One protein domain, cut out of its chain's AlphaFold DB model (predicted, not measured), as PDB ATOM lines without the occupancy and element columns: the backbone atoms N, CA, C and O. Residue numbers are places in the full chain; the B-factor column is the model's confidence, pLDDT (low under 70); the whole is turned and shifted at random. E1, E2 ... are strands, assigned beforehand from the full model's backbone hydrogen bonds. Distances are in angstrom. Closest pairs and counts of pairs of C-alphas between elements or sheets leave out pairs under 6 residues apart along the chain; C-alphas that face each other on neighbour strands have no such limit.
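Overview. This is residues 5 to 79 of the 600 residues of an uncharacterized protein of Comamonadaceae bacterium PBBC2 (UniProt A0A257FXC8). This domain has little regular structure: two antiparallel strand hairpins, E1 with E2 and E3 with E4, form a loose U joined by residues 32 to 37, with long loops at residues 12 to 24 and 43 to 73. The 75 printed residues hold no named helix and four strands, 24 residues, in the order E1 E2 E3 E4: all strand, two sheets of two. The whole is loose, radius of gyration of the C-alphas 14.6 A, and flat, 43 by 33 by 15 A.

Along the chain. Find C-alpha 5 at (39.275, -24.384, -4.619); from there E1 runs 17.8 A to residue 11. E2, residues 25 to 31, spans 19.3 A. E3 is residues 38 to 42, and E4, residues 74 to 78, ends at (40.302, -31.754, -17.067).

Arrangement. In hairpin E1 and E2, look at N 7 and O 28, 2.9 A; in hairpin E3 and E4, at N 39 and O 77, 2.8 A; both are within hydrogen-bond range. The closest C-alphas of E2 and E3, Pro 31 and Gly 39, are 7.4 A apart. E1 and E3 are only just apart, closest 8.4 A.

Size, cuts and confidence. The C-alphas farthest apart, Asn 34 and Ala 52, lie 43.9 A apart. The printed part has no cut; residue 34 alone is under pLDDT 70.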
ATOM      1  N   SER A   5      39.622 -24.354  -6.046       85.81
ATOM      2  CA  SER A   5      39.275 -24.384  -4.619       85.81
ATOM      3  C   SER A   5      38.101 -25.327  -4.338       85.81
ATOM      4  O   SER A   5      37.244 -25.538  -5.193       85.81
ATOM      5  N   LEU A   6      38.055 -25.909  -3.135       87.06
ATOM      6  CA  LEU A   6      36.884 -26.638  -2.644       87.06
ATOM      7  C   LEU A   6      36.062 -25.733  -1.732       87.06
ATOM      8  O   LEU A   6      36.596 -25.088  -0.830       87.06
ATOM      9  N   THR A   7      34.754 -25.740  -1.936       87.94
ATOM     10  CA  THR A   7      33.770 -25.066  -1.087       87.94
ATOM     11  C   THR A   7      32.710 -26.069  -0.641       87.94
ATOM     12  O   THR A   7      32.625 -27.173  -1.182       87.94
ATOM     13  N   ASN A   8      31.916 -25.708   0.370       88.31
ATOM     14  CA  ASN A   8      30.798 -26.522   0.857       88.31
ATOM     15  C   ASN A   8      31.181 -27.959   1.255       88.31
ATOM     16  O   ASN A   8      30.401 -28.879   1.034       88.31
ATOM     17  N   PHE A   9      32.373 -28.162   1.834       89.25
ATOM     18  CA  PHE A   9      32.731 -29.470   2.380       89.25
ATOM     19  C   PHE A   9      31.833 -29.780   3.579       89.25
ATOM     20  O   PHE A   9      31.939 -29.134   4.626       89.25
ATOM     21  N   ALA A  10      30.933 -30.743   3.416       89.56
ATOM     22  CA  ALA A  10      29.923 -31.079   4.406       89.56
ATOM     23  C   ALA A  10      29.687 -32.595   4.455       89.56
ATOM     24  O   ALA A  10      29.906 -33.288   3.458       89.56
ATOM     25  N   PRO A  11      29.241 -33.135   5.603       89.12
ATOM     26  CA  PRO A  11      28.830 -34.528   5.671       89.12
ATOM     27  C   PRO A  11      27.640 -34.789   4.746       89.12
ATOM     28  O   PRO A  11      26.685 -34.008   4.719       89.12
ATOM     29  N   ASP A  12      27.668 -35.911   4.033       89.44
ATOM     30  CA  ASP A  12      26.492 -36.419   3.337       89.44
ATOM     31  C   ASP A  12      25.514 -36.951   4.390       89.44
ATOM     32  O   ASP A  12      25.759 -37.980   5.027       89.44
ATOM     33  N   THR A  13      24.406 -36.243   4.591       87.31
ATOM     34  CA  THR A  13      23.415 -36.564   5.625       87.31
ATOM     35  C   THR A  13      22.703 -37.896   5.390       87.31
ATOM     36  O   THR A  13      22.111 -38.430   6.326       87.31
ATOM     37  N   SER A  14      22.799 -38.474   4.188       89.00
ATOM     38  CA  SER A  14      22.306 -39.826   3.904       89.00
ATOM     39  C   SER A  14      23.250 -40.931   4.400       89.00
ATOM     40  O   SER A  14      22.826 -42.068   4.597       89.00
ATOM     41  N   SER A  15      24.517 -40.597   4.661       88.38
ATOM     42  CA  SER A  15      25.584 -41.552   4.987       88.38
ATOM     43  C   SER A  15      25.763 -41.822   6.489       88.38
ATOM     44  O   SER A  15      26.639 -42.602   6.880       88.38
ATOM     45  N   GLY A  16      24.981 -41.160   7.351       85.25
ATOM     46  CA  GLY A  16      25.121 -41.272   8.802       85.25
ATOM     47  C   GLY A  16      24.371 -40.202   9.595       85.25
ATOM     48  O   GLY A  16      23.413 -39.602   9.115       85.25
ATOM     49  N   ASN A  17      24.779 -39.986  10.848       82.88
ATOM     50  CA  ASN A  17      24.221 -38.941  11.714       82.88
ATOM     51  C   ASN A  17      25.267 -38.443  12.732       82.88
ATOM     52  O   ASN A  17      26.260 -39.135  12.968       82.88
ATOM     53  N   PRO A  18      25.049 -37.289  13.399       80.75
ATOM     54  CA  PRO A  18      26.051 -36.687  14.281       80.75
ATOM     55  C   PRO A  18      26.499 -37.577  15.447       80.75
ATOM     56  O   PRO A  18      27.598 -37.404  15.960       80.75
ATOM     57  N   SER A  19      25.658 -38.522  15.881       78.25
ATOM     58  CA  SER A  19      25.933 -39.394  17.027       78.25
ATOM     59  C   SER A  19      26.707 -40.662  16.659       78.25
ATOM     60  O   SER A  19      27.316 -41.267  17.536       78.25
ATOM     61  N   LYS A  20      26.662 -41.090  15.392       78.50
ATOM     62  CA  LYS A  20      27.329 -42.312  14.900       78.50
ATOM     63  C   LYS A  20      28.460 -42.037  13.904       78.50
ATOM     64  O   LYS A  20      29.160 -42.971  13.529       78.50
ATOM     65  N   GLY A  21      28.638 -40.781  13.499       81.88
ATOM     66  CA  GLY A  21      29.536 -40.392  12.417       81.88
ATOM     67  C   GLY A  21      28.869 -40.498  11.044       81.88
ATOM     68  O   GLY A  21      27.762 -41.026  10.905       81.88
ATOM     69  N   TYR A  22      29.553 -39.965  10.036       85.75
ATOM     70  CA  TYR A  22      29.151 -39.999   8.630       85.75
ATOM     71  C   TYR A  22      30.167 -40.815   7.834       85.75
ATOM     72  O   TYR A  22      31.363 -40.742   8.110       85.75
ATOM     73  N   THR A  23      29.693 -41.593   6.858       86.25
ATOM     74  CA  THR A  23      30.553 -42.427   5.995       86.25
ATOM     75  C   THR A  23      30.818 -41.803   4.622       86.25
ATOM     76  O   THR A  23      31.643 -42.311   3.869       86.25
ATOM     77  N   GLY A  24      30.171 -40.678   4.309       86.12
ATOM     78  CA  GLY A  24      30.351 -39.913   3.080       86.12
ATOM     79  C   GLY A  24      30.372 -38.409   3.345       86.12
ATOM     80  O   GLY A  24      29.720 -37.906   4.263       86.12
ATOM     81  N   TYR A  25      31.132 -37.688   2.525       88.62
ATOM     82  CA  TYR A  25      31.226 -36.230   2.528       88.62
ATOM     83  C   TYR A  25      31.144 -35.730   1.091       88.62
ATOM     84  O   TYR A  25      31.655 -36.375   0.174       88.62
ATOM     85  N   THR A  26      30.526 -34.572   0.898       87.50
ATOM     86  CA  THR A  26      30.461 -33.898  -0.399       87.50
ATOM     87  C   THR A  26      31.191 -32.566  -0.328       87.50
ATOM     88  O   THR A  26      31.320 -31.966   0.738       87.50
ATOM     89  N   ALA A  27      31.702 -32.112  -1.469       87.88
ATOM     90  CA  ALA A  27      32.220 -30.764  -1.648       87.88
ATOM     91  C   ALA A  27      32.036 -30.317  -3.095       87.88
ATOM     92  O   ALA A  27      31.958 -31.136  -4.011       87.88
ATOM     93  N   THR A  28      32.003 -29.005  -3.298       87.31
ATOM     94  CA  THR A  28      31.948 -28.385  -4.619       87.31
ATOM     95  C   THR A  28      33.341 -27.909  -5.005       87.31
ATOM     96  O   THR A  28      33.925 -27.069  -4.320       87.31
ATOM     97  N   PHE A  29      33.870 -28.423  -6.114       85.44
ATOM     98  CA  PHE A  29      35.100 -27.909  -6.703       85.44
ATOM     99  C   PHE A  29      34.790 -26.728  -7.624       85.44
ATOM    100  O   PHE A  29      33.994 -26.853  -8.552       85.44
ATOM    101  N   VAL A  30      35.429 -25.590  -7.362       84.75
ATOM    102  CA  VAL A  30      35.363 -24.390  -8.194       84.75
ATOM    103  C   VAL A  30      36.730 -24.219  -8.864       84.75
ATOM    104  O   VAL A  30      37.705 -23.914  -8.164       84.75
ATOM    105  N   PRO A  31      36.843 -24.453 -10.184       81.19
ATOM    106  CA  PRO A  31      38.091 -24.249 -10.912       81.19
ATOM    107  C   PRO A  31      38.517 -22.778 -10.893       81.19
ATOM    108  O   PRO A  31      37.684 -21.877 -10.783       81.19
ATOM    109  N   ASN A  32      39.817 -22.525 -11.054       78.00
ATOM    110  CA  ASN A  32      40.292 -21.173 -11.348       78.00
ATOM    111  C   ASN A  32      39.744 -20.715 -12.718       78.00
ATOM    112  O   ASN A  32      39.627 -21.520 -13.647       78.00
ATOM    113  N   SER A  33      39.417 -19.428 -12.856       72.94
ATOM    114  CA  SER A  33      39.038 -18.834 -14.149       72.94
ATOM    115  C   SER A  33      40.172 -18.991 -15.170       72.94
ATOM    116  O   SER A  33      41.335 -18.811 -14.806       72.94
ATOM    117  N   ASN A  34      39.830 -19.293 -16.426       66.00
ATOM    118  CA  ASN A  34      40.753 -19.455 -17.560       66.00
ATOM    119  C   ASN A  34      41.843 -20.523 -17.327       66.00
ATOM    120  O   ASN A  34      43.001 -20.360 -17.707       66.00
ATOM    121  N   SER A  35      41.491 -21.614 -16.641       70.94
ATOM    122  CA  SER A  35      42.411 -22.715 -16.349       70.94
ATOM    123  C   SER A  35      42.294 -23.803 -17.412       70.94
ATOM    124  O   SER A  35      41.243 -24.423 -17.528       70.94
ATOM    125  N   LEU A  36      43.402 -24.080 -18.107       70.25
ATOM    126  CA  LEU A  36      43.560 -25.202 -19.051       70.25
ATOM    127  C   LEU A  36      44.285 -26.412 -18.427       70.25
ATOM    128  O   LEU A  36      44.557 -27.413 -19.090       70.25
ATOM    129  N   VAL A  37      44.662 -26.318 -17.146       71.69
ATOM    130  CA  VAL A  37      45.378 -27.388 -16.438       71.69
ATOM    131  C   VAL A  37      44.412 -28.399 -15.822       71.69
ATOM    132  O   VAL A  37      43.309 -28.058 -15.400       71.69
ATOM    133  N   SER A  38      44.848 -29.657 -15.713       74.62
ATOM    134  CA  SER A  38      44.087 -30.687 -14.994       74.62
ATOM    135  C   SER A  38      43.939 -30.324 -13.512       74.62
ATOM    136  O   SER A  38      44.913 -29.983 -12.833       74.62
ATOM    137  N   GLY A  39      42.711 -30.410 -13.008       78.31
ATOM    138  CA  GLY A  39      42.398 -30.286 -11.593       78.31
ATOM    139  C   GLY A  39      42.534 -31.626 -10.879       78.31
ATOM    140  O   GLY A  39      42.248 -32.677 -11.454       78.31
ATOM    141  N   SER A  40      42.963 -31.584  -9.618       83.94
ATOM    142  CA  SER A  40      42.976 -32.765  -8.750       83.94
ATOM    143  C   SER A  40      42.412 -32.440  -7.370       83.94
ATOM    144  O   SER A  40      42.801 -31.460  -6.716       83.94
ATOM    145  N   VAL A  41      41.509 -33.298  -6.904       85.62
ATOM    146  CA  VAL A  41      41.071 -33.363  -5.508       85.62
ATOM    147  C   VAL A  41      41.604 -34.667  -4.937       85.62
ATOM    148  O   VAL A  41      41.486 -35.715  -5.564       85.62
ATOM    149  N   ALA A  42      42.242 -34.606  -3.774       86.75
ATOM    150  CA  ALA A  42      42.856 -35.771  -3.158       86.75
ATOM    151  C   ALA A  42      42.843 -35.646  -1.639       86.75
ATOM    152  O   ALA A  42      42.940 -34.532  -1.107       86.75
ATOM    153  N   VAL A  43      42.765 -36.784  -0.957       85.75
ATOM    154  CA  VAL A  43      42.811 -36.853   0.504       85.75
ATOM    155  C   VAL A  43      44.188 -37.367   0.926       85.75
ATOM    156  O   VAL A  43      44.746 -38.287   0.336       85.75
ATOM    157  N   ALA A  44      44.793 -36.710   1.914       85.88
ATOM    158  CA  ALA A  44      46.082 -37.120   2.468       85.88
ATOM    159  C   ALA A  44      45.877 -37.943   3.746       85.88
ATOM    160  O   ALA A  44      44.837 -37.823   4.402       85.88
ATOM    161  N   SER A  45      46.890 -38.717   4.133       88.56
ATOM    162  CA  SER A  45      46.888 -39.421   5.417       88.56
ATOM    163  C   SER A  45      46.843 -38.447   6.605       88.56
ATOM    164  O   SER A  45      47.244 -37.279   6.503       88.56
ATOM    165  N   SER A  46      46.339 -38.929   7.743       87.81
ATOM    166  CA  SER A  46      46.229 -38.201   9.018       87.81
ATOM    167  C   SER A  46      45.440 -36.884   8.961       87.81
ATOM    168  O   SER A  46      45.716 -35.952   9.720       87.81
ATOM    169  N   LYS A  47      44.472 -36.766   8.048       87.12
ATOM    170  CA  LYS A  47      43.571 -35.604   7.937       87.12
ATOM    171  C   LYS A  47      42.262 -35.778   8.694       87.12
ATOM    172  O   LYS A  47      41.622 -34.774   8.998       87.12
ATOM    173  N   PHE A  48      41.888 -37.006   9.027       84.38
ATOM    174  CA  PHE A  48      40.739 -37.310   9.870       84.38
ATOM    175  C   PHE A  48      41.001 -38.573  10.696       84.38
ATOM    176  O   PHE A  48      41.941 -39.326  10.428       84.38
ATOM    177  N   THR A  49      40.178 -38.773  11.721       83.06
ATOM    178  CA  THR A  49      40.252 -39.923  12.624       83.06
ATOM    179  C   THR A  49      38.926 -40.668  12.679       83.06
ATOM    180  O   THR A  49      37.871 -40.091  12.410       83.06
ATOM    181  N   ASP A  50      38.978 -41.953  13.022       80.25
ATOM    182  CA  ASP A  50      37.786 -42.711  13.401       80.25
ATOM    183  C   ASP A  50      37.344 -42.393  14.848       80.25
ATOM    184  O   ASP A  50      37.985 -41.634  15.578       80.25
ATOM    185  N   ALA A  51      36.240 -42.996  15.300       77.69
ATOM    186  CA  ALA A  51      35.726 -42.804  16.660       77.69
ATOM    187  C   ALA A  51      36.685 -43.297  17.767       77.69
ATOM    188  O   ALA A  51      36.541 -42.899  18.923       77.69
ATOM    189  N   ALA A  52      37.662 -44.142  17.425       84.31
ATOM    190  CA  ALA A  52      38.719 -44.608  18.319       84.31
ATOM    191  C   ALA A  52      39.990 -43.734  18.235       84.31
ATOM    192  O   ALA A  52      40.997 -44.063  18.860       84.31
ATOM    193  N   SER A  53      39.931 -42.594  17.533       85.75
ATOM    194  CA  SER A  53      41.037 -41.652  17.307       85.75
ATOM    195  C   SER A  53      42.202 -42.207  16.475       85.75
ATOM    196  O   SER A  53      43.304 -41.658  16.516       85.75
ATOM    197  N   ASN A  54      41.978 -43.262  15.687       85.06
ATOM    198  CA  ASN A  54      42.976 -43.750  14.737       85.06
ATOM    199  C   ASN A  54      42.985 -42.851  13.495       85.06
ATOM    200  O   ASN A  54      41.931 -42.578  12.925       85.06
ATOM    201  N   ASN A  55      44.163 -42.398  13.062       87.06
ATOM    202  CA  ASN A  55      44.321 -41.587  11.850       87.06
ATOM    203  C   ASN A  55      44.037 -42.401  10.583       87.06
ATOM    204  O   ASN A  55      44.417 -43.569  10.499       87.06
ATOM    205  N   ASN A  56      43.466 -41.762   9.558       87.81
ATOM    206  CA  ASN A  56      43.388 -42.367   8.231       87.81
ATOM    207  C   ASN A  56      44.799 -42.612   7.666       87.81
ATOM    208  O   ASN A  56      45.622 -41.693   7.621       87.81
ATOM    209  N   LEU A  57      45.086 -43.845   7.239       87.69
ATOM    210  CA  LEU A  57      46.394 -44.216   6.689       87.69
ATOM    211  C   LEU A  57      46.465 -44.073   5.164       87.69
ATOM    212  O   LEU A  57      47.562 -44.087   4.616       87.69
ATOM    213  N   ASP A  58      45.339 -43.877   4.482       86.94
ATOM    214  CA  ASP A  58      45.305 -43.801   3.022       86.94
ATOM    215  C   ASP A  58      45.833 -42.449   2.528       86.94
ATOM    216  O   ASP A  58      45.514 -41.387   3.076       86.94
ATOM    217  N   THR A  59      46.631 -42.465   1.459       87.31
ATOM    218  CA  THR A  59      47.201 -41.257   0.843       87.31
ATOM    219  C   THR A  59      47.271 -41.373  -0.680       87.31
ATOM    220  O   THR A  59      47.369 -42.468  -1.224       87.31
ATOM    221  N   TYR A  60      47.255 -40.239  -1.385       85.44
ATOM    222  CA  TYR A  60      47.556 -40.181  -2.826       85.44
ATOM    223  C   TYR A  60      49.056 -39.963  -3.114       85.44
ATOM    224  O   TYR A  60      49.532 -40.214  -4.223       85.44
ATOM    225  N   LEU A  61      49.815 -39.485  -2.121       83.88
ATOM    226  CA  LEU A  61      51.231 -39.129  -2.253       83.88
ATOM    227  C   LEU A  61      52.124 -40.369  -2.144       83.88
ATOM    228  O   LEU A  61      51.959 -41.184  -1.237       83.88
ATOM    229  N   ALA A  62      53.114 -40.482  -3.029       84.31
ATOM    230  CA  ALA A  62      54.072 -41.583  -2.992       84.31
ATOM    231  C   ALA A  62      55.012 -41.477  -1.777       84.31
ATOM    232  O   ALA A  62      55.422 -40.381  -1.394       84.31
ATOM    233  N   ASN A  63      55.410 -42.629  -1.224       85.38
ATOM    234  CA  ASN A  63      56.451 -42.772  -0.191       85.38
ATOM    235  C   ASN A  63      56.183 -42.058   1.150       85.38
ATOM    236  O   ASN A  63      57.122 -41.670   1.848       85.38
ATOM    237  N   VAL A  64      54.921 -41.892   1.547       83.75
ATOM    238  CA  VAL A  64      54.588 -41.383   2.887       83.75
ATOM    239  C   VAL A  64      54.736 -42.515   3.912       83.75
ATOM    240  O   VAL A  64      54.028 -43.516   3.849       83.75
ATOM    241  N   SER A  65      55.672 -42.368   4.854       83.62
ATOM    242  CA  SER A  65      55.950 -43.387   5.879       83.62
ATOM    243  C   SER A  65      54.725 -43.660   6.759       83.62
ATOM    244  O   SER A  65      54.097 -42.726   7.257       83.62
ATOM    245  N   GLY A  66      54.404 -44.941   6.958       83.50
ATOM    246  CA  GLY A  66      53.258 -45.380   7.761       83.50
ATOM    247  C   GLY A  66      51.893 -45.218   7.084       83.50
ATOM    248  O   GLY A  66      50.889 -45.448   7.745       83.50
ATOM    249  N   ALA A  67      51.845 -44.840   5.805       87.56
ATOM    250  CA  ALA A  67      50.622 -44.683   5.020       87.56
ATOM    251  C   ALA A  67      50.565 -45.692   3.859       87.56
ATOM    252  O   ALA A  67      51.604 -46.136   3.362       87.56
ATOM    253  N   THR A  68      49.357 -46.009   3.395       86.19
ATOM    254  CA  THR A  68      49.122 -46.827   2.196       86.19
ATOM    255  C   THR A  68      48.793 -45.900   1.030       86.19
ATOM    256  O   THR A  68      47.870 -45.091   1.119       86.19
ATOM    257  N   GLN A  69      49.562 -45.972  -0.063       87.38
ATOM    258  CA  GLN A  69      49.248 -45.201  -1.267       87.38
ATOM    259  C   GLN A  69      48.167 -45.917  -2.076       87.38
ATOM    260  O   GLN A  69      48.388 -47.034  -2.544       87.38
ATOM    261  N   GLU A  70      47.037 -45.250  -2.301       82.12
ATOM    262  CA  GLU A  70      45.923 -45.802  -3.072       82.12
ATOM    263  C   GLU A  70      45.500 -44.851  -4.195       82.12
ATOM    264  O   GLU A  70      45.370 -43.639  -4.010       82.12
ATOM    265  N   ALA A  71      45.280 -45.403  -5.392       75.88
ATOM    266  CA  ALA A  71      44.953 -44.612  -6.579       75.88
ATOM    267  C   ALA A  71      43.534 -44.014  -6.538       75.88
ATOM    268  O   ALA A  71      43.289 -42.977  -7.146       75.88
ATOM    269  N   ASN A  72      42.610 -44.641  -5.808       82.94
ATOM    270  CA  ASN A  72      41.235 -44.165  -5.611       82.94
ATOM    271  C   ASN A  72      41.132 -43.009  -4.594       82.94
ATOM    272  O   ASN A  72      40.045 -42.464  -4.415       82.94
ATOM    273  N   ASN A  73      42.238 -42.607  -3.955       86.19
ATOM    274  CA  ASN A  73      42.266 -41.515  -2.980       86.19
ATOM    275  C   ASN A  73      42.476 -40.125  -3.620       86.19
ATOM    276  O   ASN A  73      42.752 -39.123  -2.949       86.19
ATOM    277  N   SER A  74      42.361 -40.066  -4.948       87.31
ATOM    278  CA  SER A  74      42.340 -38.842  -5.734       87.31
ATOM    279  C   SER A  74      41.365 -38.966  -6.901       87.31
ATOM    280  O   SER A  74      41.223 -40.024  -7.509       87.31
ATOM    281  N   VAL A  75      40.718 -37.852  -7.229       85.31
ATOM    282  CA  VAL A  75      39.948 -37.667  -8.455       85.31
ATOM    283  C   VAL A  75      40.637 -36.583  -9.277       85.31
ATOM    284  O   VAL A  75      40.865 -35.476  -8.783       85.31
ATOM    285  N   ASN A  76      40.940 -36.912 -10.532       83.00
ATOM    286  CA  ASN A  76      41.495 -35.989 -11.515       83.00
ATOM    287  C   ASN A  76      40.434 -35.670 -12.568       83.00
ATOM    288  O   ASN A  76      39.697 -36.558 -12.995       83.00
ATOM    289  N   PHE A  77      40.379 -34.421 -13.014       80.44
ATOM    290  CA  PHE A  77      39.480 -33.980 -14.081       80.44
ATOM    291  C   PHE A  77      40.156 -32.892 -14.917       80.44
ATOM    292  O   PHE A  77      40.953 -32.101 -14.408       80.44
ATOM    293  N   GLN A  78      39.857 -32.852 -16.213       75.00
ATOM    294  CA  GLN A  78      40.302 -31.754 -17.067       75.00
ATOM    295  C   GLN A  78      39.427 -30.529 -16.808       75.00
ATOM    296  O   GLN A  78      38.203 -30.637 -16.743       75.00
ATOM    297  N   ILE A  79      40.067 -29.377 -16.630       75.38
ATOM    298  CA  ILE A  79      39.393 -28.090 -16.516       75.38
ATOM    299  C   ILE A  79      39.599 -27.380 -17.848       75.38
ATOM    300  O   ILE A  79      40.734 -27.245 -18.299       75.38
TER     301      ILE A  79